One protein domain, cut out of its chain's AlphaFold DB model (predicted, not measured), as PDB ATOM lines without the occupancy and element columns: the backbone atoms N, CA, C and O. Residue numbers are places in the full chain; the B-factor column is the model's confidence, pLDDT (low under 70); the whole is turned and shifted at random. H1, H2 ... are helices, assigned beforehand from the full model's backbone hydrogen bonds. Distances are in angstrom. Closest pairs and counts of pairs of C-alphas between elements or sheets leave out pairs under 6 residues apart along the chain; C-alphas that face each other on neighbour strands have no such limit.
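What this domain is: This is residues 66 to 123 of the 213 residues of a protein of Entamoeba invadens (UniProt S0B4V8). A long helix, H1, sticks out as a free arm over residues 66 to 89, and a shorter helix, H2, stands across its far end, making a lopsided T; a loop, residues 97 to 104, joins them. The printed part has 58 residues with two named helices, H1 then H2, no named strand, and the class all helix. It is extended, with a radius of gyration of the C-alphas of 16.9 A and spans of 54 by 26 by 15 A, the arm making the length.

How they stand to each other: H1, residues 66 to 96, touches H2, residues 105 to 122, with residues 93 to 94 alone, meeting residues 114 to 118 of H2. The closest C-alphas, of Thr 94 and Leu 114, are 6.5 A apart. Their lines are about perpendicular, at 75 degrees. O i to N i+4 pairs are within hydrogen-bond range in 26 of 27 for H1 and 13 of 14 for H2.

Where its parts are: H1 begins at C-alpha 66 (288.932, 353.929, 409.873) and is 44.5 A long. H2 is 25.9 A long and ends at C-alpha 122 (301.570, 312.272, 400.240).

The domain as a whole: The C-alphas farthest apart, of Glu 66 and Val 103, are 54.6 A apart. The printed part has no cut, and the link is short. Residues 66 to 67, 90 to 92 and 94 have pLDDT under 70.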
ATOM      1  N   GLU A  66     290.044 354.880 409.934       67.81
ATOM      2  CA  GLU A  66     288.932 353.929 409.873       67.81
ATOM      3  C   GLU A  66     288.731 353.331 408.473       67.81
ATOM      4  O   GLU A  66     288.532 352.124 408.331       67.81
ATOM      5  N   ASP A  67     288.857 354.138 407.422       67.62
ATOM      6  CA  ASP A  67     288.722 353.680 406.039       67.62
ATOM      7  C   ASP A  67     289.929 352.838 405.599       67.62
ATOM      8  O   ASP A  67     289.782 351.859 404.860       67.62
ATOM      9  N   LYS A  68     291.129 353.162 406.101       72.19
ATOM     10  CA  LYS A  68     292.334 352.341 405.906       72.19
ATOM     11  C   LYS A  68     292.178 350.973 406.564       72.19
ATOM     12  O   LYS A  68     292.497 349.952 405.949       72.19
ATOM     13  N   ALA A  69     291.651 350.941 407.788       73.94
ATOM     14  CA  ALA A  69     291.354 349.699 408.492       73.94
ATOM     15  C   ALA A  69     290.267 348.884 407.770       73.94
ATOM     16  O   ALA A  69     290.402 347.666 407.625       73.94
ATOM     17  N   ALA A  70     289.228 349.540 407.243       76.62
ATOM     18  CA  ALA A  70     288.184 348.889 406.458       76.62
ATOM     19  C   ALA A  70     288.721 348.305 405.139       76.62
ATOM     20  O   ALA A  70     288.385 347.169 404.793       76.62
ATOM     21  N   ALA A  71     289.590 349.029 404.426       77.19
ATOM     22  CA  ALA A  71     290.239 348.547 403.208       77.19
ATOM     23  C   ALA A  71     291.176 347.360 403.487       77.19
ATOM     24  O   ALA A  71     291.145 346.367 402.757       77.19
ATOM     25  N   LEU A  72     291.956 347.413 404.573       79.38
ATOM     26  CA  LEU A  72     292.816 346.304 404.988       79.38
ATOM     27  C   LEU A  72     291.990 345.067 405.362       79.38
ATOM     28  O   LEU A  72     292.317 343.960 404.934       79.38
ATOM     29  N   LYS A  73     290.887 345.256 406.094       80.94
ATOM     30  CA  LYS A  73     289.961 344.176 406.451       80.94
ATOM     31  C   LYS A  73     289.302 343.567 405.214       80.94
ATOM     32  O   LYS A  73     289.225 342.349 405.118       80.94
ATOM     33  N   ARG A  74     288.875 344.380 404.239       82.12
ATOM     34  CA  ARG A  74     288.358 343.878 402.950       82.12
ATOM     35  C   ARG A  74     289.413 343.072 402.204       82.12
ATOM     36  O   ARG A  74     289.118 341.964 401.781       82.12
ATOM     37  N   LYS A  75     290.651 343.566 402.134       82.38
ATOM     38  CA  LYS A  75     291.763 342.849 401.498       82.38
ATOM     39  C   LYS A  75     292.068 341.517 402.189       82.38
ATOM     40  O   LYS A  75     292.326 340.530 401.508       82.38
ATOM     41  N   GLN A  76     292.021 341.470 403.520       84.81
ATOM     42  CA  GLN A  76     292.168 340.223 404.276       84.81
ATOM     43  C   GLN A  76     291.031 339.252 403.963       84.81
ATOM     44  O   GLN A  76     291.302 338.127 403.568       84.81
ATOM     45  N   VAL A  77     289.776 339.706 404.019       85.50
ATOM     46  CA  VAL A  77     288.611 338.871 403.688       85.50
ATOM     47  C   VAL A  77     288.657 338.385 402.237       85.50
ATOM     48  O   VAL A  77     288.324 337.237 401.972       85.50
ATOM     49  N   GLU A  78     289.097 339.210 401.287       82.69
ATOM     50  CA  GLU A  78     289.288 338.804 399.889       82.69
ATOM     51  C   GLU A  78     290.411 337.776 399.741       82.69
ATOM     52  O   GLU A  78     290.262 336.813 398.992       82.69
ATOM     53  N   THR A  79     291.511 337.947 400.476       86.19
ATOM     54  CA  THR A  79     292.629 336.993 400.480       86.19
ATOM     55  C   THR A  79     292.195 335.656 401.080       86.19
ATOM     56  O   THR A  79     292.468 334.612 400.490       86.19
ATOM     57  N   ASP A  80     291.453 335.683 402.186       85.62
ATOM     58  CA  ASP A  80     290.903 334.498 402.845       85.62
ATOM     59  C   ASP A  80     289.823 333.824 401.987       85.62
ATOM     60  O   ASP A  80     289.766 332.602 401.880       85.62
ATOM     61  N   ALA A  81     288.989 334.600 401.296       83.06
ATOM     62  CA  ALA A  81     288.015 334.061 400.353       83.06
ATOM     63  C   ALA A  81     288.703 333.421 399.137       83.06
ATOM     64  O   ALA A  81     288.240 332.396 398.635       83.06
ATOM     65  N   GLN A  82     289.802 333.998 398.647       81.69
ATOM     66  CA  GLN A  82     290.592 333.415 397.563       81.69
ATOM     67  C   GLN A  82     291.342 332.157 398.008       81.69
ATOM     68  O   GLN A  82     291.382 331.189 397.248       81.69
ATOM     69  N   SER A  83     291.910 332.140 399.214       78.19
ATOM     70  CA  SER A  83     292.579 330.953 399.758       78.19
ATOM     71  C   SER A  83     291.579 329.823 400.002       78.19
ATOM     72  O   SER A  83     291.819 328.701 399.563       78.19
ATOM     73  N   ALA A  84     290.406 330.126 400.565       76.06
ATOM     74  CA  ALA A  84     289.325 329.160 400.726       76.06
ATOM     75  C   ALA A  84     288.859 328.600 399.373       76.06
ATOM     76  O   ALA A  84     288.734 327.388 399.224       76.06
ATOM     77  N   LYS A  85     288.660 329.452 398.356       79.50
ATOM     78  CA  LYS A  85     288.300 328.997 397.000       79.50
ATOM     79  C   LYS A  85     289.327 328.028 396.415       79.50
ATOM     80  O   LYS A  85     288.918 327.055 395.794       79.50
ATOM     81  N   LYS A  86     290.626 328.269 396.623       77.81
ATOM     82  CA  LYS A  86     291.689 327.352 396.178       77.81
ATOM     83  C   LYS A  86     291.604 326.003 396.894       77.81
ATOM     84  O   LYS A  86     291.575 324.984 396.223       77.81
ATOM     85  N   LEU A  87     291.440 326.002 398.219       74.50
ATOM     86  CA  LEU A  87     291.308 324.765 399.004       74.50
ATOM     87  C   LEU A  87     290.092 323.923 398.584       74.50
ATOM     88  O   LEU A  87     290.188 322.702 398.487       74.50
ATOM     89  N   TYR A  88     288.947 324.559 398.317       70.12
ATOM     90  CA  TYR A  88     287.756 323.843 397.848       70.12
ATOM     91  C   TYR A  88     287.875 323.380 396.392       70.12
ATOM     92  O   TYR A  88     287.369 322.307 396.069       70.12
ATOM     93  N   ALA A  89     288.549 324.148 395.529       72.12
ATOM     94  CA  ALA A  89     288.832 323.734 394.157       72.12
ATOM     95  C   ALA A  89     289.753 322.504 394.122       72.12
ATOM     96  O   ALA A  89     289.427 321.531 393.451       72.12
ATOM     97  N   GLU A  90     290.821 322.490 394.924       68.19
ATOM     98  CA  GLU A  90     291.738 321.344 395.054       68.19
ATOM     99  C   GLU A  90     291.009 320.068 395.525       68.19
ATOM    100  O   GLU A  90     291.288 318.957 395.065       68.19
ATOM    101  N   LEU A  91     290.015 320.207 396.412       66.19
ATOM    102  CA  LEU A  91     289.228 319.077 396.914       66.19
ATOM    103  C   LEU A  91     288.293 318.472 395.853       66.19
ATOM    104  O   LEU A  91     288.041 317.266 395.872       66.19
ATOM    105  N   ASP A  92     287.771 319.291 394.940       67.69
ATOM    106  CA  ASP A  92     286.949 318.823 393.817       67.69
ATOM    107  C   ASP A  92     287.823 318.213 392.709       67.69
ATOM    108  O   ASP A  92     287.531 317.142 392.177       67.69
ATOM    109  N   GLU A  93     288.971 318.831 392.446       70.25
ATOM    110  CA  GLU A  93     289.989 318.380 391.498       70.25
ATOM    111  C   GLU A  93     290.518 316.966 391.808       70.25
ATOM    112  O   GLU A  93     290.666 316.137 390.905       70.25
ATOM    113  N   THR A  94     290.721 316.627 393.084       68.06
ATOM    114  CA  THR A  94     291.149 315.264 393.472       68.06
ATOM    115  C   THR A  94     290.096 314.183 393.206       68.06
ATOM    116  O   THR A  94     290.470 313.041 392.934       68.06
ATOM    117  N   LYS A  95     288.798 314.522 393.222       73.31
ATOM    118  CA  LYS A  95     287.705 313.606 392.834       73.31
ATOM    119  C   LYS A  95     287.578 313.479 391.317       73.31
ATOM    120  O   LYS A  95     287.218 312.419 390.808       73.31
ATOM    121  N   GLN A  96     287.907 314.545 390.588       75.88
ATOM    122  CA  GLN A  96     287.922 314.536 389.125       75.88
ATOM    123  C   GLN A  96     288.997 313.594 388.558       75.88
ATOM    124  O   GLN A  96     288.808 313.064 387.467       75.88
ATOM    125  N   LEU A  97     290.075 313.308 389.301       80.12
ATOM    126  CA  LEU A  97     291.122 312.371 388.870       80.12
ATOM    127  C   LEU A  97     290.579 310.960 388.572       80.12
ATOM    128  O   LEU A  97     291.055 310.307 387.651       80.12
ATOM    129  N   GLU A  98     289.583 310.488 389.325       78.25
ATOM    130  CA  GLU A  98     289.040 309.124 389.187       78.25
ATOM    131  C   GLU A  98     287.995 308.999 388.068       78.25
ATOM    132  O   GLU A  98     287.662 307.894 387.650       78.25
ATOM    133  N   THR A  99     287.474 310.125 387.575       83.38
ATOM    134  CA  THR A  99     286.363 310.170 386.607       83.38
ATOM    135  C   THR A  99     286.735 310.822 385.271       83.38
ATOM    136  O   THR A  99     285.942 310.782 384.330       83.38
ATOM    137  N   MET A 100     287.930 311.409 385.156       81.69
ATOM    138  CA  MET A 100     288.409 312.063 383.938       81.69
ATOM    139  C   MET A 100     288.783 311.043 382.852       81.69
ATOM    140  O   MET A 100     289.620 310.170 383.057       81.69
ATOM    141  N   SER A 101     288.213 311.215 381.658       82.56
ATOM    142  CA  SER A 101     288.677 310.542 380.440       82.56
ATOM    143  C   SER A 101     289.821 311.344 379.825       82.56
ATOM    144  O   SER A 101     289.634 312.510 379.482       82.56
ATOM    145  N   VAL A 102     290.988 310.728 379.660       88.69
ATOM    146  CA  VAL A 102     292.180 311.383 379.105       88.69
ATOM    147  C   VAL A 102     292.300 311.023 377.625       88.69
ATOM    148  O   VAL A 102     292.558 309.869 377.295       88.69
ATOM    149  N   VAL A 103     292.049 311.988 376.733       89.31
ATOM    150  CA  VAL A 103     292.046 311.753 375.273       89.31
ATOM    151  C   VAL A 103     292.922 312.759 374.538       89.31
ATOM    152  O   VAL A 103     293.659 312.379 373.633       89.31
ATOM    153  N   THR A 104     292.852 314.037 374.904       91.81
ATOM    154  CA  THR A 104     293.655 315.083 374.263       91.81
ATOM    155  C   THR A 104     294.936 315.360 375.044       91.81
ATOM    156  O   THR A 104     294.988 315.155 376.256       91.81
ATOM    157  N   ASP A 105     295.955 315.919 374.390       88.62
ATOM    158  CA  ASP A 105     297.215 316.310 375.048       88.62
ATOM    159  C   ASP A 105     296.989 317.255 376.237       88.62
ATOM    160  O   ASP A 105     297.671 317.185 377.260       88.62
ATOM    161  N   LYS A 106     295.984 318.132 376.131       88.75
ATOM    162  CA  LYS A 106     295.593 319.034 377.222       88.75
ATOM    163  C   LYS A 106     295.009 318.267 378.406       88.75
ATOM    164  O   LYS A 106     295.272 318.644 379.549       88.75
ATOM    165  N   ASP A 107     294.263 317.197 378.145       87.94
ATOM    166  CA  ASP A 107     293.750 316.321 379.196       87.94
ATOM    167  C   ASP A 107     294.900 315.574 379.869       87.94
ATOM    168  O   ASP A 107     294.913 315.493 381.093       87.94
ATOM    169  N   PHE A 108     295.906 315.114 379.113       88.50
ATOM    170  CA  PHE A 108     297.109 314.492 379.682       88.50
ATOM    171  C   PHE A 108     297.872 315.454 380.595       88.50
ATOM    172  O   PHE A 108     298.245 315.086 381.711       88.50
ATOM    173  N   MET A 109     298.050 316.711 380.173       89.00
ATOM    174  CA  MET A 109     298.677 317.735 381.015       89.00
ATOM    175  C   MET A 109     297.871 317.987 382.292       89.00
ATOM    176  O   MET A 109     298.443 318.034 383.384       89.00
ATOM    177  N   LYS A 110     296.545 318.124 382.177       87.50
ATOM    178  CA  LYS A 110     295.667 318.358 383.329       87.50
ATOM    179  C   LYS A 110     295.651 317.157 384.277       87.50
ATOM    180  O   LYS A 110     295.771 317.334 385.485       87.50
ATOM    181  N   PHE A 111     295.572 315.944 383.744       87.94
ATOM    182  CA  PHE A 111     295.633 314.711 384.522       87.94
ATOM    183  C   PHE A 111     296.963 314.589 385.276       87.94
ATOM    184  O   PHE A 111     296.971 314.299 386.471       87.94
ATOM    185  N   GLY A 112     298.085 314.905 384.620       87.69
ATOM    186  CA  GLY A 112     299.403 314.940 385.256       87.69
ATOM    187  C   GLY A 112     299.493 315.958 386.397       87.69
ATOM    188  O   GLY A 112     300.061 315.655 387.447       87.69
ATOM    189  N   GLN A 113     298.885 317.139 386.245       86.62
ATOM    190  CA  GLN A 113     298.805 318.138 387.319       86.62
ATOM    191  C   GLN A 113     297.992 317.630 388.517       86.62
ATOM    192  O   GLN A 113     298.462 317.719 389.651       86.62
ATOM    193  N   LEU A 114     296.816 317.043 388.273       86.38
ATOM    194  CA  LEU A 114     295.967 316.461 389.318       86.38
ATOM    195  C   LEU A 114     296.677 315.321 390.063       86.38
ATOM    196  O   LEU A 114     296.634 315.248 391.295       86.38
ATOM    197  N   LEU A 115     297.384 314.460 389.328       86.12
ATOM    198  CA  LEU A 115     298.203 313.396 389.900       86.12
ATOM    199  C   LEU A 115     299.349 313.969 390.746       86.12
ATOM    200  O   LEU A 115     299.631 313.457 391.828       86.12
ATOM    201  N   GLY A 116     299.962 315.064 390.292       85.12
ATOM    202  CA  GLY A 116     300.979 315.808 391.032       85.12
ATOM    203  C   GLY A 116     300.460 316.383 392.350       85.12
ATOM    204  O   GLY A 116     301.129 316.231 393.369       85.12
ATOM    205  N   ILE A 117     299.260 316.972 392.365       84.25
ATOM    206  CA  ILE A 117     298.608 317.482 393.587       84.25
ATOM    207  C   ILE A 117     298.343 316.332 394.565       84.25
ATOM    208  O   ILE A 117     298.732 316.405 395.735       84.25
ATOM    209  N   LYS A 118     297.754 315.229 394.079       83.19
ATOM    210  CA  LYS A 118     297.500 314.038 394.904       83.19
ATOM    211  C   LYS A 118     298.813 313.470 395.456       83.19
ATOM    212  O   LYS A 118     298.908 313.193 396.648       83.19
ATOM    213  N   GLY A 119     299.856 313.384 394.635       80.62
ATOM    214  CA  GLY A 119     301.193 312.965 395.054       80.62
ATOM    215  C   GLY A 119     301.821 313.910 396.079       80.62
ATOM    216  O   GLY A 119     302.368 313.452 397.078       80.62
ATOM    217  N   HIS A 120     301.700 315.225 395.897       81.12
ATOM    218  CA  HIS A 120     302.239 316.207 396.835       81.12
ATOM    219  C   HIS A 120     301.559 316.133 398.205       81.12
ATOM    220  O   HIS A 120     302.229 316.300 399.216       81.12
ATOM    221  N   SER A 121     300.272 315.779 398.273       79.19
ATOM    222  CA  SER A 121     299.619 315.540 399.570       79.19
ATOM    223  C   SER A 121     300.224 314.356 400.345       79.19
ATOM    224  O   SER A 121     300.203 314.346 401.574       79.19
ATOM    225  N   LEU A 122     300.819 313.383 399.642       78.12
ATOM    226  CA  LEU A 122     301.570 312.272 400.240       78.12
ATOM    227  C   LEU A 122     303.008 312.664 400.614       78.12
ATOM    228  O   LEU A 122     303.674 311.939 401.363       78.12
ATOM    229  N   TYR A 123     303.508 313.790 400.100       79.50
ATOM    230  CA  TYR A 123     304.824 314.300 400.450       79.50
ATOM    231  C   TYR A 123     304.797 314.867 401.867       79.50
ATOM    232  O   TYR A 123     304.338 315.975 402.128       79.50
TER     233      TYR A 123